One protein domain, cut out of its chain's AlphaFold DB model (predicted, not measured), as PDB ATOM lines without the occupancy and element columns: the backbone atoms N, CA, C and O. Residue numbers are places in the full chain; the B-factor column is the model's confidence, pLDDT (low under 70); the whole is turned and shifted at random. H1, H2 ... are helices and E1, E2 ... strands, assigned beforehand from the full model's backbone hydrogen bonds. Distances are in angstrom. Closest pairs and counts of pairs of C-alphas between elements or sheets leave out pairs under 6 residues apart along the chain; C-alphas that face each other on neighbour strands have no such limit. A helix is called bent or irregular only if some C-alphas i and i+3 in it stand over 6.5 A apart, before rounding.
ATOM      1  N   THR A   4      -9.735  55.248  47.628       97.62
ATOM      2  CA  THR A   4      -8.837  54.439  46.789       97.62
ATOM      3  C   THR A   4      -9.299  54.513  45.350       97.62
ATOM      4  O   THR A   4     -10.486  54.322  45.092       97.62
ATOM      5  N   LEU A   5      -8.358  54.751  44.431       97.88
ATOM      6  CA  LEU A   5      -8.584  54.591  42.997       97.88
ATOM      7  C   LEU A   5      -7.879  53.321  42.507       97.88
ATOM      8  O   LEU A   5      -6.648  53.274  42.530       97.88
ATOM      9  N   ALA A   6      -8.650  52.327  42.064       98.19
ATOM     10  CA  ALA A   6      -8.157  51.127  41.378       98.19
ATOM     11  C   ALA A   6      -8.167  51.371  39.861       98.19
ATOM     12  O   ALA A   6      -9.231  51.575  39.267       98.19
ATOM     13  N   MET A   7      -6.981  51.471  39.260       98.12
ATOM     14  CA  MET A   7      -6.780  51.989  37.902       98.12
ATOM     15  C   MET A   7      -5.861  51.064  37.081       98.12
ATOM     16  O   MET A   7      -4.686  51.395  36.862       98.12
ATOM     17  N   PRO A   8      -6.372  49.921  36.591       98.31
ATOM     18  CA  PRO A   8      -5.623  49.029  35.721       98.31
ATOM     19  C   PRO A   8      -5.377  49.674  34.354       98.31
ATOM     20  O   PRO A   8      -6.116  50.552  33.905       98.31
ATOM     21  N   ALA A   9      -4.319  49.254  33.671       97.31
ATOM     22  CA  ALA A   9      -3.885  49.859  32.413       97.31
ATOM     23  C   ALA A   9      -3.294  48.827  31.437       97.31
ATOM     24  O   ALA A   9      -2.251  49.068  30.828       97.31
ATOM     25  N   TYR A  10      -3.927  47.660  31.291       96.06
ATOM     26  CA  TYR A  10      -3.405  46.573  30.446       96.06
ATOM     27  C   TYR A  10      -4.129  46.381  29.114       96.06
ATOM     28  O   TYR A  10      -3.557  45.786  28.205       96.06
ATOM     29  N   ASP A  11      -5.352  46.886  28.975       96.56
ATOM     30  CA  ASP A  11      -6.073  46.892  27.707       96.56
ATOM     31  C   ASP A  11      -6.648  48.276  27.404       96.56
ATOM     32  O   ASP A  11      -6.616  49.186  28.232       96.56
ATOM     33  N   TYR A  12      -7.140  48.454  26.181       96.38
ATOM     34  CA  TYR A  12      -7.575  49.764  25.713       96.38
ATOM     35  C   TYR A  12      -8.729  50.362  26.550       96.38
ATOM     36  O   TYR A  12      -8.595  51.510  26.980       96.38
ATOM     37  N   PRO A  13      -9.819  49.627  26.868       94.81
ATOM     38  CA  PRO A  13     -10.881  50.160  27.725       94.81
ATOM     39  C   PRO A  13     -10.397  50.583  29.118       94.81
ATOM     40  O   PRO A  13     -10.723  51.685  29.569       94.81
ATOM     41  N   THR A  14      -9.590  49.748  29.787       95.81
ATOM     42  CA  THR A  14      -9.063  50.063  31.123       95.81
ATOM     43  C   THR A  14      -8.101  51.248  31.086       95.81
ATOM     44  O   THR A  14      -8.208  52.134  31.929       95.81
ATOM     45  N   GLN A  15      -7.244  51.359  30.067       97.31
ATOM     46  CA  GLN A  15      -6.369  52.521  29.877       97.31
ATOM     47  C   GLN A  15      -7.157  53.823  29.697       97.31
ATOM     48  O   GLN A  15      -6.824  54.835  30.319       97.31
ATOM     49  N   CYS A  16      -8.216  53.812  28.881       97.19
ATOM     50  CA  CYS A  16      -9.062  54.985  28.677       97.19
ATOM     51  C   CYS A  16      -9.748  55.425  29.977       97.19
ATOM     52  O   CYS A  16      -9.711  56.610  30.319       97.19
ATOM     53  N   MET A  17     -10.342  54.484  30.714       97.25
ATOM     54  CA  MET A  17     -11.051  54.803  31.953       97.25
ATOM     55  C   MET A  17     -10.094  55.225  33.074       97.25
ATOM     56  O   MET A  17     -10.324  56.243  33.725       97.25
ATOM     57  N   SER A  18      -8.967  54.533  33.239       97.50
ATOM     58  CA  SER A  18      -7.909  54.935  34.172       97.50
ATOM     59  C   SER A  18      -7.366  56.325  33.851       97.50
ATOM     60  O   SER A  18      -7.184  57.137  34.754       97.50
ATOM     61  N   GLY A  19      -7.180  56.656  32.568       96.81
ATOM     62  CA  GLY A  19      -6.800  58.004  32.140       96.81
ATOM     63  C   GLY A  19      -7.844  59.064  32.512       96.81
ATOM     64  O   GLY A  19      -7.485  60.157  32.956       96.81
ATOM     65  N   PHE A  20      -9.136  58.744  32.390       97.06
ATOM     66  CA  PHE A  20     -10.220  59.619  32.842       97.06
ATOM     67  C   PHE A  20     -10.188  59.824  34.364       97.06
ATOM     68  O   PHE A  20     -10.185  60.971  34.823       97.06
ATOM     69  N   LEU A  21     -10.107  58.742  35.146       96.12
ATOM     70  CA  LEU A  21     -10.038  58.805  36.609       96.12
ATOM     71  C   LEU A  21      -8.819  59.611  37.071       96.12
ATOM     72  O   LEU A  21      -8.955  60.509  37.904       96.12
ATOM     73  N   LEU A  22      -7.654  59.377  36.464       95.06
ATOM     74  CA  LEU A  22      -6.416  60.087  36.776       95.06
ATOM     75  C   LEU A  22      -6.492  61.585  36.438       95.06
ATOM     76  O   LEU A  22      -5.970  62.423  37.170       95.06
ATOM     77  N   ARG A  23      -7.156  61.958  35.340       95.94
ATOM     78  CA  ARG A  23      -7.260  63.363  34.920       95.94
ATOM     79  C   ARG A  23      -8.311  64.143  35.706       95.94
ATOM     80  O   ARG A  23      -8.116  65.327  35.989       95.94
ATOM     81  N   TYR A  24      -9.438  63.514  36.031       96.06
ATOM     82  CA  TYR A  24     -10.617  64.230  36.521       96.06
ATOM     83  C   TYR A  24     -10.991  63.915  37.968       96.06
ATOM     84  O   TYR A  24     -11.524  64.800  38.636       96.06
ATOM     85  N   ILE A  25     -10.675  62.733  38.493       94.50
ATOM     86  CA  ILE A  25     -11.064  62.330  39.853       94.50
ATOM     87  C   ILE A  25      -9.886  62.438  40.823       94.50
ATOM     88  O   ILE A  25      -9.992  63.106  41.851       94.50
ATOM     89  N   ALA A  26      -8.745  61.859  40.457       93.00
ATOM     90  CA  ALA A  26      -7.514  61.845  41.244       93.00
ATOM     91  C   ALA A  26      -7.123  63.218  41.835       93.00
ATOM     92  O   ALA A  26      -6.922  63.292  43.044       93.00
ATOM     93  N   PRO A  27      -7.111  64.342  41.083       93.12
ATOM     94  CA  PRO A  27      -6.706  65.642  41.634       93.12
ATOM     95  C   PRO A  27      -7.682  66.247  42.656       93.12
ATOM     96  O   PRO A  27      -7.401  67.302  43.219       93.12
ATOM     97  N   ARG A  28      -8.868  65.650  42.833       90.25
ATOM     98  CA  ARG A  28      -9.970  66.175  43.661       90.25
ATOM     99  C   ARG A  28     -10.236  65.335  44.904       90.25
ATOM    100  O   ARG A  28     -11.125  65.661  45.683       90.25
ATOM    101  N   THR A  29      -9.499  64.249  45.065       87.25
ATOM    102  CA  THR A  29      -9.617  63.336  46.200       87.25
ATOM    103  C   THR A  29      -8.253  63.238  46.872       87.25
ATOM    104  O   THR A  29      -7.256  63.535  46.228       87.25
ATOM    105  N   GLU A  30      -8.203  62.896  48.162       84.31
ATOM    106  CA  GLU A  30      -6.962  62.514  48.855       84.31
ATOM    107  C   GLU A  30      -6.809  60.993  48.727       84.31
ATOM    108  O   GLU A  30      -7.409  60.250  49.513       84.31
ATOM    109  N   PRO A  31      -6.107  60.502  47.696       79.06
ATOM    110  CA  PRO A  31      -6.372  59.174  47.182       79.06
ATOM    111  C   PRO A  31      -5.174  58.234  47.331       79.06
ATOM    112  O   PRO A  31      -4.021  58.580  47.068       79.06
ATOM    113  N   VAL A  32      -5.455  56.979  47.661       91.00
ATOM    114  CA  VAL A  32      -4.524  55.885  47.393       91.00
ATOM    115  C   VAL A  32      -4.690  55.501  45.924       91.00
ATOM    116  O   VAL A  32      -5.655  54.834  45.557       91.00
ATOM    117  N   HIS A  33      -3.775  55.972  45.076       94.12
ATOM    118  CA  HIS A  33      -3.757  55.665  43.647       94.12
ATOM    119  C   HIS A  33      -3.053  54.340  43.370       94.12
ATOM    120  O   HIS A  33      -1.832  54.236  43.500       94.12
ATOM    121  N   LEU A  34      -3.814  53.341  42.938       96.75
ATOM    122  CA  LEU A  34      -3.296  52.063  42.475       96.75
ATOM    123  C   LEU A  34      -3.333  52.066  40.948       96.75
ATOM    124  O   LEU A  34      -4.309  51.648  40.340       96.75
ATOM    125  N   TRP A  35      -2.298  52.632  40.325       96.81
ATOM    126  CA  TRP A  35      -2.208  52.736  38.867       96.81
ATOM    127  C   TRP A  35      -1.347  51.626  38.257       96.81
ATOM    128  O   TRP A  35      -0.228  51.374  38.714       96.81
ATOM    129  N   GLY A  36      -1.854  50.992  37.198       96.31
ATOM    130  CA  GLY A  36      -1.131  49.997  36.410       96.31
ATOM    131  C   GLY A  36      -0.633  48.849  37.284       96.31
ATOM    132  O   GLY A  36      -1.412  48.201  37.969       96.31
ATOM    133  N   LEU A  37       0.682  48.623  37.323       97.00
ATOM    134  CA  LEU A  37       1.293  47.547  38.119       97.00
ATOM    135  C   LEU A  37       1.088  47.678  39.639       97.00
ATOM    136  O   LEU A  37       1.401  46.746  40.378       97.00
ATOM    137  N   MET A  38       0.583  48.814  40.123       97.81
ATOM    138  CA  MET A  38       0.201  48.967  41.526       97.81
ATOM    139  C   MET A  38      -1.195  48.414  41.823       97.81
ATOM    140  O   MET A  38      -1.469  48.139  42.992       97.81
ATOM    141  N   ASP A  39      -2.041  48.221  40.811       97.81
ATOM    142  CA  ASP A  39      -3.422  47.747  40.935       97.81
ATOM    143  C   ASP A  39      -3.510  46.221  41.057       97.81
ATOM    144  O   ASP A  39      -4.029  45.518  40.196       97.81
ATOM    145  N   THR A  40      -2.924  45.717  42.139       98.25
ATOM    146  CA  THR A  40      -2.825  44.288  42.479       98.25
ATOM    147  C   THR A  40      -3.670  43.986  43.711       98.25
ATOM    148  O   THR A  40      -3.900  44.885  44.528       98.25
ATOM    149  N   GLU A  41      -4.059  42.724  43.918       97.62
ATOM    150  CA  GLU A  41      -4.847  42.289  45.083       97.62
ATOM    151  C   GLU A  41      -4.164  42.734  46.375       97.62
ATOM    152  O   GLU A  41      -4.778  43.339  47.252       97.62
ATOM    153  N   ARG A  42      -2.848  42.529  46.456       97.12
ATOM    154  CA  ARG A  42      -2.063  42.845  47.648       97.12
ATOM    155  C   ARG A  42      -2.124  44.326  48.014       97.12
ATOM    156  O   ARG A  42      -2.223  44.667  49.196       97.12
ATOM    157  N   ASN A  43      -1.963  45.211  47.034       97.81
ATOM    158  CA  ASN A  43      -1.966  46.652  47.279       97.81
ATOM    159  C   ASN A  43      -3.384  47.162  47.524       97.81
ATOM    160  O   ASN A  43      -3.585  47.981  48.421       97.81
ATOM    161  N   PHE A  44      -4.355  46.623  46.792       97.94
ATOM    162  CA  PHE A  44      -5.763  46.927  46.970       97.94
ATOM    163  C   PHE A  44      -6.249  46.549  48.371       97.94
ATOM    164  O   PHE A  44      -6.719  47.416  49.106       97.94
ATOM    165  N   THR A  45      -6.011  45.313  48.818       96.44
ATOM    166  CA  THR A  45      -6.351  44.843  50.168       96.44
ATOM    167  C   THR A  45      -5.710  45.707  51.257       96.44
ATOM    168  O   THR A  45      -6.325  45.965  52.290       96.44
ATOM    169  N   ARG A  46      -4.488  46.213  51.047       96.25
ATOM    170  CA  ARG A  46      -3.860  47.163  51.982       96.25
ATOM    171  C   ARG A  46      -4.578  48.508  52.008       96.25
ATOM    172  O   ARG A  46      -4.767  49.058  53.089       96.25
ATOM    173  N   ALA A  47      -4.971  49.014  50.844       96.19
ATOM    174  CA  ALA A  47      -5.691  50.273  50.718       96.19
ATOM    175  C   ALA A  47      -7.097  50.200  51.342       96.19
ATOM    176  O   ALA A  47      -7.519  51.161  51.984       96.19
ATOM    177  N   LEU A  48      -7.776  49.042  51.267       95.38
ATOM    178  CA  LEU A  48      -9.098  48.817  51.878       95.38
ATOM    179  C   LEU A  48      -9.158  49.240  53.350       95.38
ATOM    180  O   LEU A  48     -10.149  49.826  53.784       95.38
ATOM    181  N   TYR A  49      -8.106  48.974  54.129       94.50
ATOM    182  CA  TYR A  49      -8.098  49.271  55.564       94.50
ATOM    183  C   TYR A  49      -8.157  50.767  55.886       94.50
ATOM    184  O   TYR A  49      -8.647  51.132  56.953       94.50
ATOM    185  N   SER A  50      -7.670  51.623  54.990       94.44
ATOM    186  CA  SER A  50      -7.614  53.074  55.199       94.44
ATOM    187  C   SER A  50      -8.699  53.855  54.466       94.44
ATOM    188  O   SER A  50      -8.833  55.045  54.719       94.44
ATOM    189  N   SER A  51      -9.436  53.222  53.555       96.38
ATOM    190  CA  SER A  51     -10.319  53.933  52.626       96.38
ATOM    191  C   SER A  51     -11.766  53.942  53.081       96.38
ATOM    192  O   SER A  51     -12.308  52.911  53.460       96.38
ATOM    193  N   ASP A  52     -12.413  55.094  52.989       97.31
ATOM    194  CA  ASP A  52     -13.854  55.247  53.194       97.31
ATOM    195  C   ASP A  52     -14.616  55.038  51.876       97.31
ATOM    196  O   ASP A  52     -15.746  54.553  51.861       97.31
ATOM    197  N   VAL A  53     -13.975  55.396  50.757       97.56
ATOM    198  CA  VAL A  53     -14.541  55.328  49.407       97.56
ATOM    199  C   VAL A  53     -13.615  54.543  48.489       97.56
ATOM    200  O   VAL A  53     -12.398  54.721  48.511       97.56
ATOM    201  N   ILE A  54     -14.192  53.701  47.642       98.12
ATOM    202  CA  ILE A  54     -13.480  52.954  46.611       98.12
ATOM    203  C   ILE A  54     -14.072  53.316  45.270       98.12
ATOM    204  O   ILE A  54     -15.269  53.160  45.059       98.12
ATOM    205  N   ILE A  55     -13.227  53.789  44.369       97.81
ATOM    206  CA  ILE A  55     -13.584  54.044  42.982       97.81
ATOM    207  C   ILE A  55     -12.653  53.180  42.144       97.81
ATOM    208  O   ILE A  55     -11.438  53.218  42.321       97.81
ATOM    209  N   GLY A  56     -13.204  52.372  41.256       97.25
ATOM    210  CA  GLY A  56     -12.403  51.467  40.445       97.25
ATOM    211  C   GLY A  56     -12.950  51.347  39.042       97.25
ATOM    212  O   GLY A  56     -14.150  51.488  38.825       97.25
ATOM    213  N   CYS A  57     -12.071  51.059  38.094       97.62
ATOM    214  CA  CYS A  57     -12.459  50.528  36.796       97.62
ATOM    215  C   CYS A  57     -11.718  49.223  36.542       97.62
ATOM    216  O   CYS A  57     -10.621  49.038  37.050       97.62
ATOM    217  N   GLY A  58     -12.300  48.330  35.755       96.94
ATOM    218  CA  GLY A  58     -11.703  47.026  35.495       96.94
ATOM    219  C   GLY A  58     -12.713  46.063  34.904       96.94
ATOM    220  O   GLY A  58     -13.886  46.403  34.726       96.94
ATOM    221  N   HIS A  59     -12.270  44.844  34.616       96.50
ATOM    222  CA  HIS A  59     -13.197  43.782  34.231       96.50
ATOM    223  C   HIS A  59     -13.920  43.261  35.459       96.50
ATOM    224  O   HIS A  59     -13.396  43.306  36.577       96.50
ATOM    225  N   GLY A  60     -15.128  42.786  35.225       94.88
ATOM    226  CA  GLY A  60     -15.991  42.252  36.252       94.88
ATOM    227  C   GLY A  60     -16.712  41.047  35.697       94.88
ATOM    228  O   GLY A  60     -17.020  40.992  34.508       94.88
ATOM    229  N   ASP A  61     -16.933  40.109  36.597       95.44
ATOM    230  CA  ASP A  61     -17.832  38.980  36.427       95.44
ATOM    231  C   ASP A  61     -18.976  39.169  37.442       95.44
ATOM    232  O   ASP A  61     -18.908  40.070  38.296       95.44
ATOM    233  N   PRO A  62     -20.030  38.334  37.416       96.00
ATOM    234  CA  PRO A  62     -21.156  38.496  38.324       96.00
ATOM    235  C   PRO A  62     -20.765  38.571  39.800       96.00
ATOM    236  O   PRO A  62     -21.459  39.245  40.556       96.00
ATOM    237  N   ASP A  63     -19.687  37.907  40.226       97.44
ATOM    238  CA  ASP A  63     -19.275  37.755  41.625       97.44
ATOM    239  C   ASP A  63     -17.888  38.328  41.976       97.44
ATOM    240  O   ASP A  63     -17.476  38.224  43.136       97.44
ATOM    241  N   LEU A  64     -17.185  38.975  41.036       97.31
ATOM    242  CA  LEU A  64     -15.860  39.554  41.292       97.31
ATOM    243  C   LEU A  64     -15.560  40.822  40.482       97.31
ATOM    244  O   LEU A  64     -16.140  41.084  39.432       97.31
ATOM    245  N   PHE A  65     -14.625  41.620  40.998       98.19
ATOM    246  CA  PHE A  65     -14.065  42.804  40.344       98.19
ATOM    247  C   PHE A  65     -12.542  42.679  40.276       98.19
ATOM    248  O   PHE A  65     -11.894  42.297  41.260       98.19
ATOM    249  N   THR A  66     -11.972  43.001  39.117       98.38
ATOM    250  CA  THR A  66     -10.551  42.794  38.822       98.38
ATOM    251  C   THR A  66      -9.787  44.091  38.578       98.38
ATOM    252  O   THR A  66     -10.358  45.111  38.199       98.38
ATOM    253  N   GLY A  67      -8.477  44.017  38.791       98.25
ATOM    254  CA  GLY A  67      -7.504  45.076  38.580       98.25
ATOM    255  C   GLY A  67      -6.558  44.735  37.441       98.25
ATOM    256  O   GLY A  67      -6.964  44.232  36.391       98.25
ATOM    257  N   GLN A  68      -5.270  45.010  37.629       98.31
ATOM    258  CA  GLN A  68      -4.263  44.842  36.590       98.31
ATOM    259  C   GLN A  68      -4.154  43.379  36.140       98.31
ATOM    260  O   GLN A  68      -4.003  42.473  36.953       98.31
ATOM    261  N   TYR A  69      -4.194  43.151  34.822       97.69
ATOM    262  CA  TYR A  69      -4.139  41.820  34.205       97.69
ATOM    263  C   TYR A  69      -5.176  40.830  34.765       97.69
ATOM    264  O   TYR A  69      -4.875  39.650  34.931       97.69
ATOM    265  N   GLN A  70      -6.394  41.310  35.040       97.12
ATOM    266  CA  GLN A  70      -7.496  40.523  35.609       97.12
ATOM    267  C   GLN A  70      -7.200  39.930  36.998       97.12
ATOM    268  O   GLN A  70      -7.819  38.949  37.412       97.12
ATOM    269  N   GLU A  71      -6.269  40.513  37.756       98.25
ATOM    270  CA  GLU A  71      -6.059  40.111  39.144       98.25
ATOM    271  C   GLU A  71      -7.301  40.449  39.983       98.25
ATOM    272  O   GLU A  71      -7.785  41.578  39.963       98.25
ATOM    273  N   VAL A  72      -7.845  39.474  40.714       98.44
ATOM    274  CA  VAL A  72      -9.087  39.654  41.485       98.44
ATOM    275  C   VAL A  72      -8.842  40.567  42.688       98.44
ATOM    276  O   VAL A  72      -8.115  40.191  43.607       98.44
ATOM    277  N   LEU A  73      -9.479  41.742  42.699       98.44
ATOM    278  CA  LEU A  73      -9.351  42.743  43.762       98.44
ATOM    279  C   LEU A  73     -10.466  42.650  44.798       98.44
ATOM    280  O   LEU A  73     -10.211  42.845  45.983       98.44
ATOM    281  N   LEU A  74     -11.698  42.367  44.371       98.06
ATOM    282  CA  LEU A  74     -12.851  42.183  45.255       98.06
ATOM    283  C   LEU A  74     -13.600  40.911  44.884       98.06
ATOM    284  O   LEU A  74     -13.958  40.718  43.725       98.06
ATOM    285  N   ASP A  75     -13.860  40.083  45.890       98.06
ATOM    286  CA  ASP A  75     -14.733  38.914  45.829       98.06
ATOM    287  C   ASP A  75     -15.157  38.503  47.254       98.06
ATOM    288  O   ASP A  75     -14.872  39.194  48.238       98.06
ATOM    289  N   ALA A  76     -15.804  37.343  47.393       96.69
ATOM    290  CA  ALA A  76     -16.267  36.811  48.675       96.69
ATOM    291  C   ALA A  76     -15.201  36.764  49.793       96.69
ATOM    292  O   ALA A  76     -15.555  36.817  50.974       96.69
ATOM    293  N   ARG A  77     -13.905  36.669  49.465       97.25
ATOM    294  CA  ARG A  77     -12.813  36.541  50.447       97.25
ATOM    295  C   ARG A  77     -12.580  37.829  51.230       97.25
ATOM    296  O   ARG A  77     -12.100  37.758  52.361       97.25
ATOM    297  N   ASN A  78     -12.891  38.987  50.648       95.94
ATOM    298  CA  ASN A  78     -12.595  40.288  51.249       95.94
ATOM    299  C   ASN A  78     -13.813  41.211  51.416       95.94
ATOM    300  O   ASN A  78     -13.648  42.319  51.924       95.94
ATOM    301  N   LEU A  79     -15.034  40.728  51.149       96.94
ATOM    302  CA  LEU A  79     -16.283  41.441  51.458       96.94
ATOM    303  C   LEU A  79     -16.389  41.981  52.896       96.94
ATOM    304  O   LEU A  79     -16.845  43.113  53.044       96.94
ATOM    305  N   PRO A  80     -15.947  41.278  53.967       97.12
ATOM    306  CA  PRO A  80     -16.019  41.836  55.322       97.12
ATOM    307  C   PRO A  80     -15.271  43.168  55.476       97.12
ATOM    308  O   PRO A  80     -15.651  44.007  56.296       97.12
ATOM    309  N   ASN A  81     -14.244  43.398  54.648       97.25
ATOM    310  CA  ASN A  81     -13.478  44.639  54.638       97.25
ATOM    311  C   ASN A  81     -14.238  45.806  53.995       97.25
ATOM    312  O   ASN A  81     -13.714  46.909  54.007       97.25
ATOM    313  N   MET A  82     -15.444  45.603  53.454       97.94
ATOM    314  CA  MET A  82     -16.267  46.648  52.826       97.94
ATOM    315  C   MET A  82     -17.279  47.294  53.780       97.94
ATOM    316  O   MET A  82     -17.968  48.237  53.394       97.94
ATOM    317  N   THR A  83     -17.340  46.834  55.034       98.06
ATOM    318  CA  THR A  83     -18.244  47.379  56.057       98.06
ATOM    319  C   THR A  83     -18.053  48.892  56.231       98.06
ATOM    320  O   THR A  83     -16.945  49.351  56.518       98.06
ATOM    321  N   GLY A  84     -19.136  49.663  56.089       97.69
ATOM    322  CA  GLY A  84     -19.167  51.120  56.251       97.69
ATOM    323  C   GLY A  84     -18.498  51.910  55.123       97.69
ATOM    324  O   GLY A  84     -18.287  53.111  55.275       97.69
ATOM    325  N   LYS A  85     -18.129  51.258  54.014       98.19
ATOM    326  CA  LYS A  85     -17.483  51.901  52.860       98.19
ATOM    327  C   LYS A  85     -18.479  52.171  51.747       98.19
ATOM    328  O   LYS A  85     -19.495  51.489  51.643       98.19
ATOM    329  N   VAL A  86     -18.144  53.110  50.871       98.12
ATOM    330  CA  VAL A  86     -18.855  53.335  49.606       98.12
ATOM    331  C   VAL A  86     -18.017  52.790  48.456       98.12
ATOM    332  O   VAL A  86     -16.818  53.053  48.396       98.12
ATOM    333  N   ALA A  87     -18.637  52.060  47.534       98.00
ATOM    334  CA  ALA A  87     -17.976  51.534  46.345       98.00
ATOM    335  C   ALA A  87     -18.620  52.075  45.061       98.00
ATOM    336  O   ALA A  87     -19.837  52.045  44.907       98.00
ATOM    337  N   PHE A  88     -17.793  52.537  44.126       97.62
ATOM    338  CA  PHE A  88     -18.183  52.901  42.771       97.62
ATOM    339  C   PHE A  88     -17.304  52.150  41.768       97.62
ATOM    340  O   PHE A  88     -16.144  52.506  41.559       97.62
ATOM    341  N   LEU A  89     -17.844  51.087  41.171       97.31
ATOM    342  CA  LEU A  89     -17.104  50.206  40.270       97.31
ATOM    343  C   LEU A  89     -17.592  50.378  38.832       97.31
ATOM    344  O   LEU A  89     -18.739  50.095  38.510       97.31
ATOM    345  N   ILE A  90     -16.714  50.826  37.946       96.56
ATOM    346  CA  ILE A  90     -16.967  50.913  36.508       96.56
ATOM    347  C   ILE A  90     -16.532  49.581  35.902       96.56
ATOM    348  O   ILE A  90     -15.377  49.416  35.499       96.56
ATOM    349  N   SER A  91     -17.430  48.598  35.955       94.81
ATOM    350  CA  SER A  91     -17.101  47.213  35.645       94.81
ATOM    351  C   SER A  91     -18.342  46.391  35.307       94.81
ATOM    352  O   SER A  91     -19.348  46.451  36.022       94.81
ATOM    353  N   CYS A  92     -18.255  45.616  34.224       93.75
ATOM    354  CA  CYS A  92     -19.341  44.777  33.726       93.75
ATOM    355  C   CYS A  92     -19.821  43.787  34.790       93.75
ATOM    356  O   CYS A  92     -19.022  43.290  35.573       93.75
ATOM    357  N   GLU A  93     -21.128  43.515  34.818       93.50
ATOM    358  CA  GLU A  93     -21.765  42.433  35.597       93.50
ATOM    359  C   GLU A  93     -21.606  42.483  37.128       93.50
ATOM    360  O   GLU A  93     -22.345  41.810  37.842       93.50
ATOM    361  N   THR A  94     -20.783  43.382  37.673       94.75
ATOM    362  CA  THR A  94     -20.613  43.579  39.122       94.75
ATOM    363  C   THR A  94     -21.910  43.970  39.834       94.75
ATOM    364  O   THR A  94     -22.045  43.777  41.040       94.75
ATOM    365  N   ALA A  95     -22.900  44.485  39.097       93.00
ATOM    366  CA  ALA A  95     -24.248  44.757  39.595       93.00
ATOM    367  C   ALA A  95     -25.034  43.501  40.000       93.00
ATOM    368  O   ALA A  95     -26.044  43.632  40.689       93.00
ATOM    369  N   GLN A  96     -24.623  42.318  39.536       92.12
ATOM    370  CA  GLN A  96     -25.353  41.071  39.721       92.12
ATOM    371  C   GLN A  96     -25.123  40.499  41.132       92.12
ATOM    372  O   GLN A  96     -25.746  40.949  42.094       92.12
ATOM    373  N   ALA A  97     -24.238  39.512  41.294       95.12
ATOM    374  CA  ALA A  97     -24.023  38.867  42.587       95.12
ATOM    375  C   ALA A  97     -23.138  39.713  43.520       95.12
ATOM    376  O   ALA A  97     -23.435  39.825  44.711       95.12
ATOM    377  N   LEU A  98     -22.097  40.359  42.988       96.38
ATOM    378  CA  LEU A  98     -21.124  41.120  43.767       96.38
ATOM    379  C   LEU A  98     -21.762  42.337  44.442       96.38
ATOM    380  O   LEU A  98     -21.575  42.536  45.639       96.38
ATOM    381  N   GLY A  99     -22.555  43.121  43.711       95.25
ATOM    382  CA  GLY A  99     -23.231  44.304  44.239       95.25
ATOM    383  C   GLY A  99     -24.131  43.975  45.427       95.25
ATOM    384  O   GLY A  99     -24.044  44.623  46.471       95.25
ATOM    385  N   LYS A 100     -24.934  42.907  45.319       95.06
ATOM    386  CA  LYS A 100     -25.743  42.422  46.442       95.06
ATOM    387  C   LYS A 100     -24.861  41.972  47.611       95.06
ATOM    388  O   LYS A 100     -25.125  42.342  48.753       95.06
ATOM    389  N   ALA A 101     -23.809  41.205  47.330       97.25
ATOM    390  CA  ALA A 101     -22.912  40.685  48.354       97.25
ATOM    391  C   ALA A 101     -22.168  41.802  49.112       97.25
ATOM    392  O   ALA A 101     -21.967  41.690  50.319       97.25
ATOM    393  N   LEU A 102     -21.820  42.904  48.438       97.44
ATOM    394  CA  LEU A 102     -21.241  44.098  49.058       97.44
ATOM    395  C   LEU A 102     -22.205  44.736  50.062       97.44
ATOM    396  O   LEU A 102     -21.814  44.996  51.201       97.44
ATOM    397  N   ILE A 103     -23.461  44.962  49.669       97.62
ATOM    398  CA  ILE A 103     -24.470  45.554  50.560       97.62
ATOM    399  C   ILE A 103     -24.766  44.630  51.746       97.62
ATOM    400  O   ILE A 103     -24.781  45.086  52.892       97.62
ATOM    401  N   ASP A 104     -24.931  43.326  51.501       97.25
ATOM    402  CA  ASP A 104     -25.144  42.330  52.557       97.25
ATOM    403  C   ASP A 104     -23.965  42.286  53.549       97.25
ATOM    404  O   ASP A 104     -24.169  42.101  54.751       97.25
ATOM    405  N   ALA A 105     -22.735  42.499  53.066       97.44
ATOM    406  CA  ALA A 105     -21.526  42.573  53.887       97.44
ATOM    407  C   ALA A 105     -21.367  43.899  54.654       97.44
ATOM    408  O   ALA A 105     -20.412  44.051  55.415       97.44
ATOM    409  N   GLY A 106     -22.293  44.848  54.493       97.62
ATOM    410  CA  GLY A 106     -22.301  46.118  55.214       97.62
ATOM    411  C   GLY A 106     -21.671  47.287  54.461       97.62
ATOM    412  O   GLY A 106     -21.374  48.297  55.095       97.62
ATOM    413  N   CYS A 107     -21.459  47.182  53.147       98.06
ATOM    414  CA  CYS A 107     -21.157  48.342  52.309       98.06
ATOM    415  C   CYS A 107     -22.315  49.350  52.398       98.06
ATOM    416  O   CYS A 107     -23.485  48.976  52.311       98.06
ATOM    417  N   GLU A 108     -21.989  50.625  52.605       98.19
ATOM    418  CA  GLU A 108     -22.970  51.692  52.827       98.19
ATOM    419  C   GLU A 108     -23.740  52.003  51.534       98.19
ATOM    420  O   GLU A 108     -24.956  52.194  51.538       98.19
ATOM    421  N   ALA A 109     -23.020  52.024  50.409       97.12
ATOM    422  CA  ALA A 109     -23.588  52.248  49.090       97.12
ATOM    423  C   ALA A 109     -22.716  51.625  47.998       97.12
ATOM    424  O   ALA A 109     -21.484  51.646  48.085       97.12
ATOM    425  N   PHE A 110     -23.369  51.137  46.944       96.94
ATOM    426  CA  PHE A 110     -22.716  50.567  45.776       96.94
ATOM    427  C   PHE A 110     -23.270  51.182  44.483       96.94
ATOM    428  O   PHE A 110     -24.473  51.156  44.209       96.94
ATOM    429  N   PHE A 111     -22.369  51.721  43.671       95.69
ATOM    430  CA  PHE A 111     -22.651  52.283  42.357       95.69
ATOM    431  C   PHE A 111     -21.885  51.491  41.303       95.69
ATOM    432  O   PHE A 111     -20.725  51.131  41.518       95.69
ATOM    433  N   THR A 112     -22.501  51.248  40.150       93.62
ATOM    434  CA  THR A 112     -21.816  50.589  39.037       93.62
ATOM    435  C   THR A 112     -22.360  51.019  37.682       93.62
ATOM    436  O   THR A 112     -23.498  51.480  37.556       93.62
ATOM    437  N   VAL A 113     -21.518  50.882  36.663       82.88
ATOM    438  CA  VAL A 113     -21.859  51.119  35.260       82.88
ATOM    439  C   VAL A 113     -21.520  49.844  34.495       82.88
ATOM    440  O   VAL A 113     -20.346  49.495  34.396       82.88
ATOM    441  N   GLY A 114     -22.533  49.143  33.968       67.19
ATOM    442  CA  GLY A 114     -22.308  47.941  33.146       67.19
ATOM    443  C   GLY A 114     -23.305  46.790  33.312       67.19
ATOM    444  O   GLY A 114     -22.890  45.636  33.299       67.19
ATOM    445  N   GLY A 115     -24.601  47.061  33.497       58.31
ATOM    446  CA  GLY A 115     -25.593  45.995  33.669       58.31
ATOM    447  C   GLY A 115     -26.323  45.598  32.382       58.31
ATOM    448  O   GLY A 115     -27.124  46.386  31.886       58.31
ATOM    449  N   GLU A 116     -26.170  44.340  31.955       54.09
ATOM    450  CA  GLU A 116     -27.345  43.512  31.644       54.09
ATOM    451  C   GLU A 116     -27.785  42.835  32.954       54.09
ATOM    452  O   GLU A 116     -26.961  42.356  33.740       54.09
ATOM    453  N   ALA A 117     -29.084  42.890  33.257       47.00
ATOM    454  CA  ALA A 117     -29.649  42.215  34.424       47.00
ATOM    455  C   ALA A 117     -29.550  40.690  34.243       47.00
ATOM    456  O   ALA A 117     -29.639  40.228  33.105       47.00
ATOM    457  N   PRO A 118     -29.450  39.896  35.325       51.59
ATOM    458  CA  PRO A 118     -29.667  38.465  35.197       51.59
ATOM    459  C   PRO A 118     -31.085  38.235  34.634       51.59
ATOM    460  O   PRO A 118     -32.020  38.915  35.072       51.59
ATOM    461  N   GLU A 136     -27.417  53.162  33.573       40.91
ATOM    462  CA  GLU A 136     -26.711  53.289  34.855       40.91
ATOM    463  C   GLU A 136     -27.623  52.815  36.001       40.91
ATOM    464  O   GLU A 136     -28.824  53.096  36.001       40.91
ATOM    465  N   ARG A 137     -27.077  52.077  36.978       53.16
ATOM    466  CA  ARG A 137     -27.839  51.570  38.131       53.16
ATOM    467  C   ARG A 137     -27.129  51.924  39.432       53.16
ATOM    468  O   ARG A 137     -25.966  51.583  39.636       53.16
ATOM    469  N   ALA A 138     -27.857  52.576  40.331       43.03
ATOM    470  CA  ALA A 138     -27.436  52.797  41.706       43.03
ATOM    471  C   ALA A 138     -28.208  51.845  42.626       43.03
ATOM    472  O   ALA A 138     -29.432  51.756  42.525       43.03
ATOM    473  N   VAL A 139     -27.506  51.155  43.529       52.06
ATOM    474  CA  VAL A 139     -28.122  50.402  44.628       52.06
ATOM    475  C   VAL A 139     -27.692  51.079  45.925       52.06
ATOM    476  O   VAL A 139     -26.559  50.933  46.384       52.06
ATOM    477  N   ALA A 140     -28.592  51.878  46.495       39.59
ATOM    478  CA  ALA A 140     -28.368  52.563  47.762       39.59
ATOM    479  C   ALA A 140     -29.198  51.902  48.862       39.59
ATOM    480  O   ALA A 140     -30.376  51.600  48.663       39.59
ATOM    481  N   ARG A 141     -28.599  51.706  50.039       40.06
ATOM    482  CA  ARG A 141     -29.338  51.302  51.230       40.06
ATOM    483  C   ARG A 141     -30.005  52.540  51.830       40.06
ATOM    484  O   ARG A 141     -29.318  53.449  52.285       40.06
ATOM    485  N   TYR A 142     -31.335  52.564  51.856       34.81
ATOM    486  CA  TYR A 142     -32.091  53.460  52.734       34.81
ATOM    487  C   TYR A 142     -32.559  52.653  53.951       34.81
ATOM    488  O   TYR A 142     -32.965  51.507  53.771       34.81
ATOM    489  N   PRO A 143     -32.517  53.201  55.180       32.38
ATOM    490  CA  PRO A 143     -32.829  52.441  56.395       32.38
ATOM    491  C   PRO A 143     -34.225  51.794  56.433       32.38
ATOM    492  O   PRO A 143     -34.410  50.870  57.217       32.38
TER     493      PRO A 143
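AT A GLANCE: This is residues 4 to 118 and 136 to 143 of the 312 residues of an uncharacterized protein of marine sediment metagenome (UniProt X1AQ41). One mixed sheet of six strands forms a wall through the domain, with the long helix H1 over one face at its E2, E1 and E3 end and that face bare over E7 and E8. Over the opposite face, H2 and H4 lie far apart, and the small hairpin E4 and E5 fills the space between them, with H3 near one end. The printed part has 123 residues, with four named helices and eight named strands in the order E1, H1, E2, H2, E3, E4, E5, H3, E6, H4, E7, E8; the class is mixed, helices and strands. The large sheet runs E2, E1, E3, E6, E7, E8, with E8 antiparallel to its neighbour and the other neighbours parallel. The whole is compact, with a radius of gyration of the C-alphas of 13.0 A and spans of 35 by 31 by 26 A.

HOW THE PARTS SIT: E1, residues 4 to 7, is an inner strand. H1, residues 12 to 28, is on the sheet at a height of 7.9 A, over E1, along the strands at 13 degrees on the local plane; the closest C-alphas are those of Met 7 and Ser 18, 4.9 A apart. H1 has a kink of 37 degrees near residue 22 and is only just irregular, C-alphas 24 and 27 being 6.6 A apart. E2, residues 31 to 35, is an edge strand parallel to E1, with N 34 and O 5 at 2.9 A; E1, H1 and E2 make a strand-helix-strand unit, two parallel neighbour strands with a helix between them in the chain, and its crossover is right-handed. H2, residues 41 to 48, is on the opposite face from H1, over E1 at a height of 9.0 A. E3, residues 53 to 57, is parallel to E1, with N 6 and O 55 at 2.9 A; E2, H2 and E3 make a split unit, with E1 between the two strands in the sheet, and its crossover is right-handed. E4, residues 64 to 66, and E5, residues 72 to 74, form an antiparallel hairpin, with N 65 and O 74 at 2.9 A. The closest C-alphas of H2 and E5 are those of Glu 41 and Leu 73, 4.7 A apart. H3, residues 79 to 82, is not on the large sheet. E6, residues 86 to 90, is parallel to E3, with N 54 and O 86 at 2.8 A. H4, residues 97 to 104, is on the same face as H2, at a height of 9.5 A. H3 and H4 only just touch, with 3 pairs of C-alphas within 8 A, the closest being Leu 79 and Leu 102 at 6.1 A. E7, residues 109 to 113, is parallel to E6, with N 87 and O 109 at 2.9 A, and H4 lies over E7; E6, H4 and E7 make another strand-helix-strand unit, and its crossover is right-handed. E8, residues 137 to 140, is the other edge strand, antiparallel to E7, with N 139 and O 110 at 3.1 A. Every O i to N i+4 pair is within hydrogen-bond range in H2 and H4, and 10 of 13 in H1; H3 is too short for such a pair.

IN THESE COORDINATES: E1 begins at C-alpha 4, (-8.837, 54.439, 46.789). H1 measures 24.4 A and begins at C-alpha 12, (-7.575, 49.764, 25.713). E3, E6 and E7 measure 13.7, 13.5 and 14.0 A, E2 11.3 A, H4 10.6 A and H2 10.3 A. E8 ends at C-alpha 140, (-28.368, 52.563, 47.762).

THE WHOLE: The two C-alphas farthest apart are those of Tyr 12 and Pro 143, 39.8 A. Residues 119 to 135 are not printed, and C-alphas 118 and 136 are 15.1 A apart across this cut. Of the links that are printed whole, E3 to E4 and E6 to H4 are short and the others tight. The mean pLDDT of the printed part is 90.9; residues 114 to 118 and 136 to 143 are under 70.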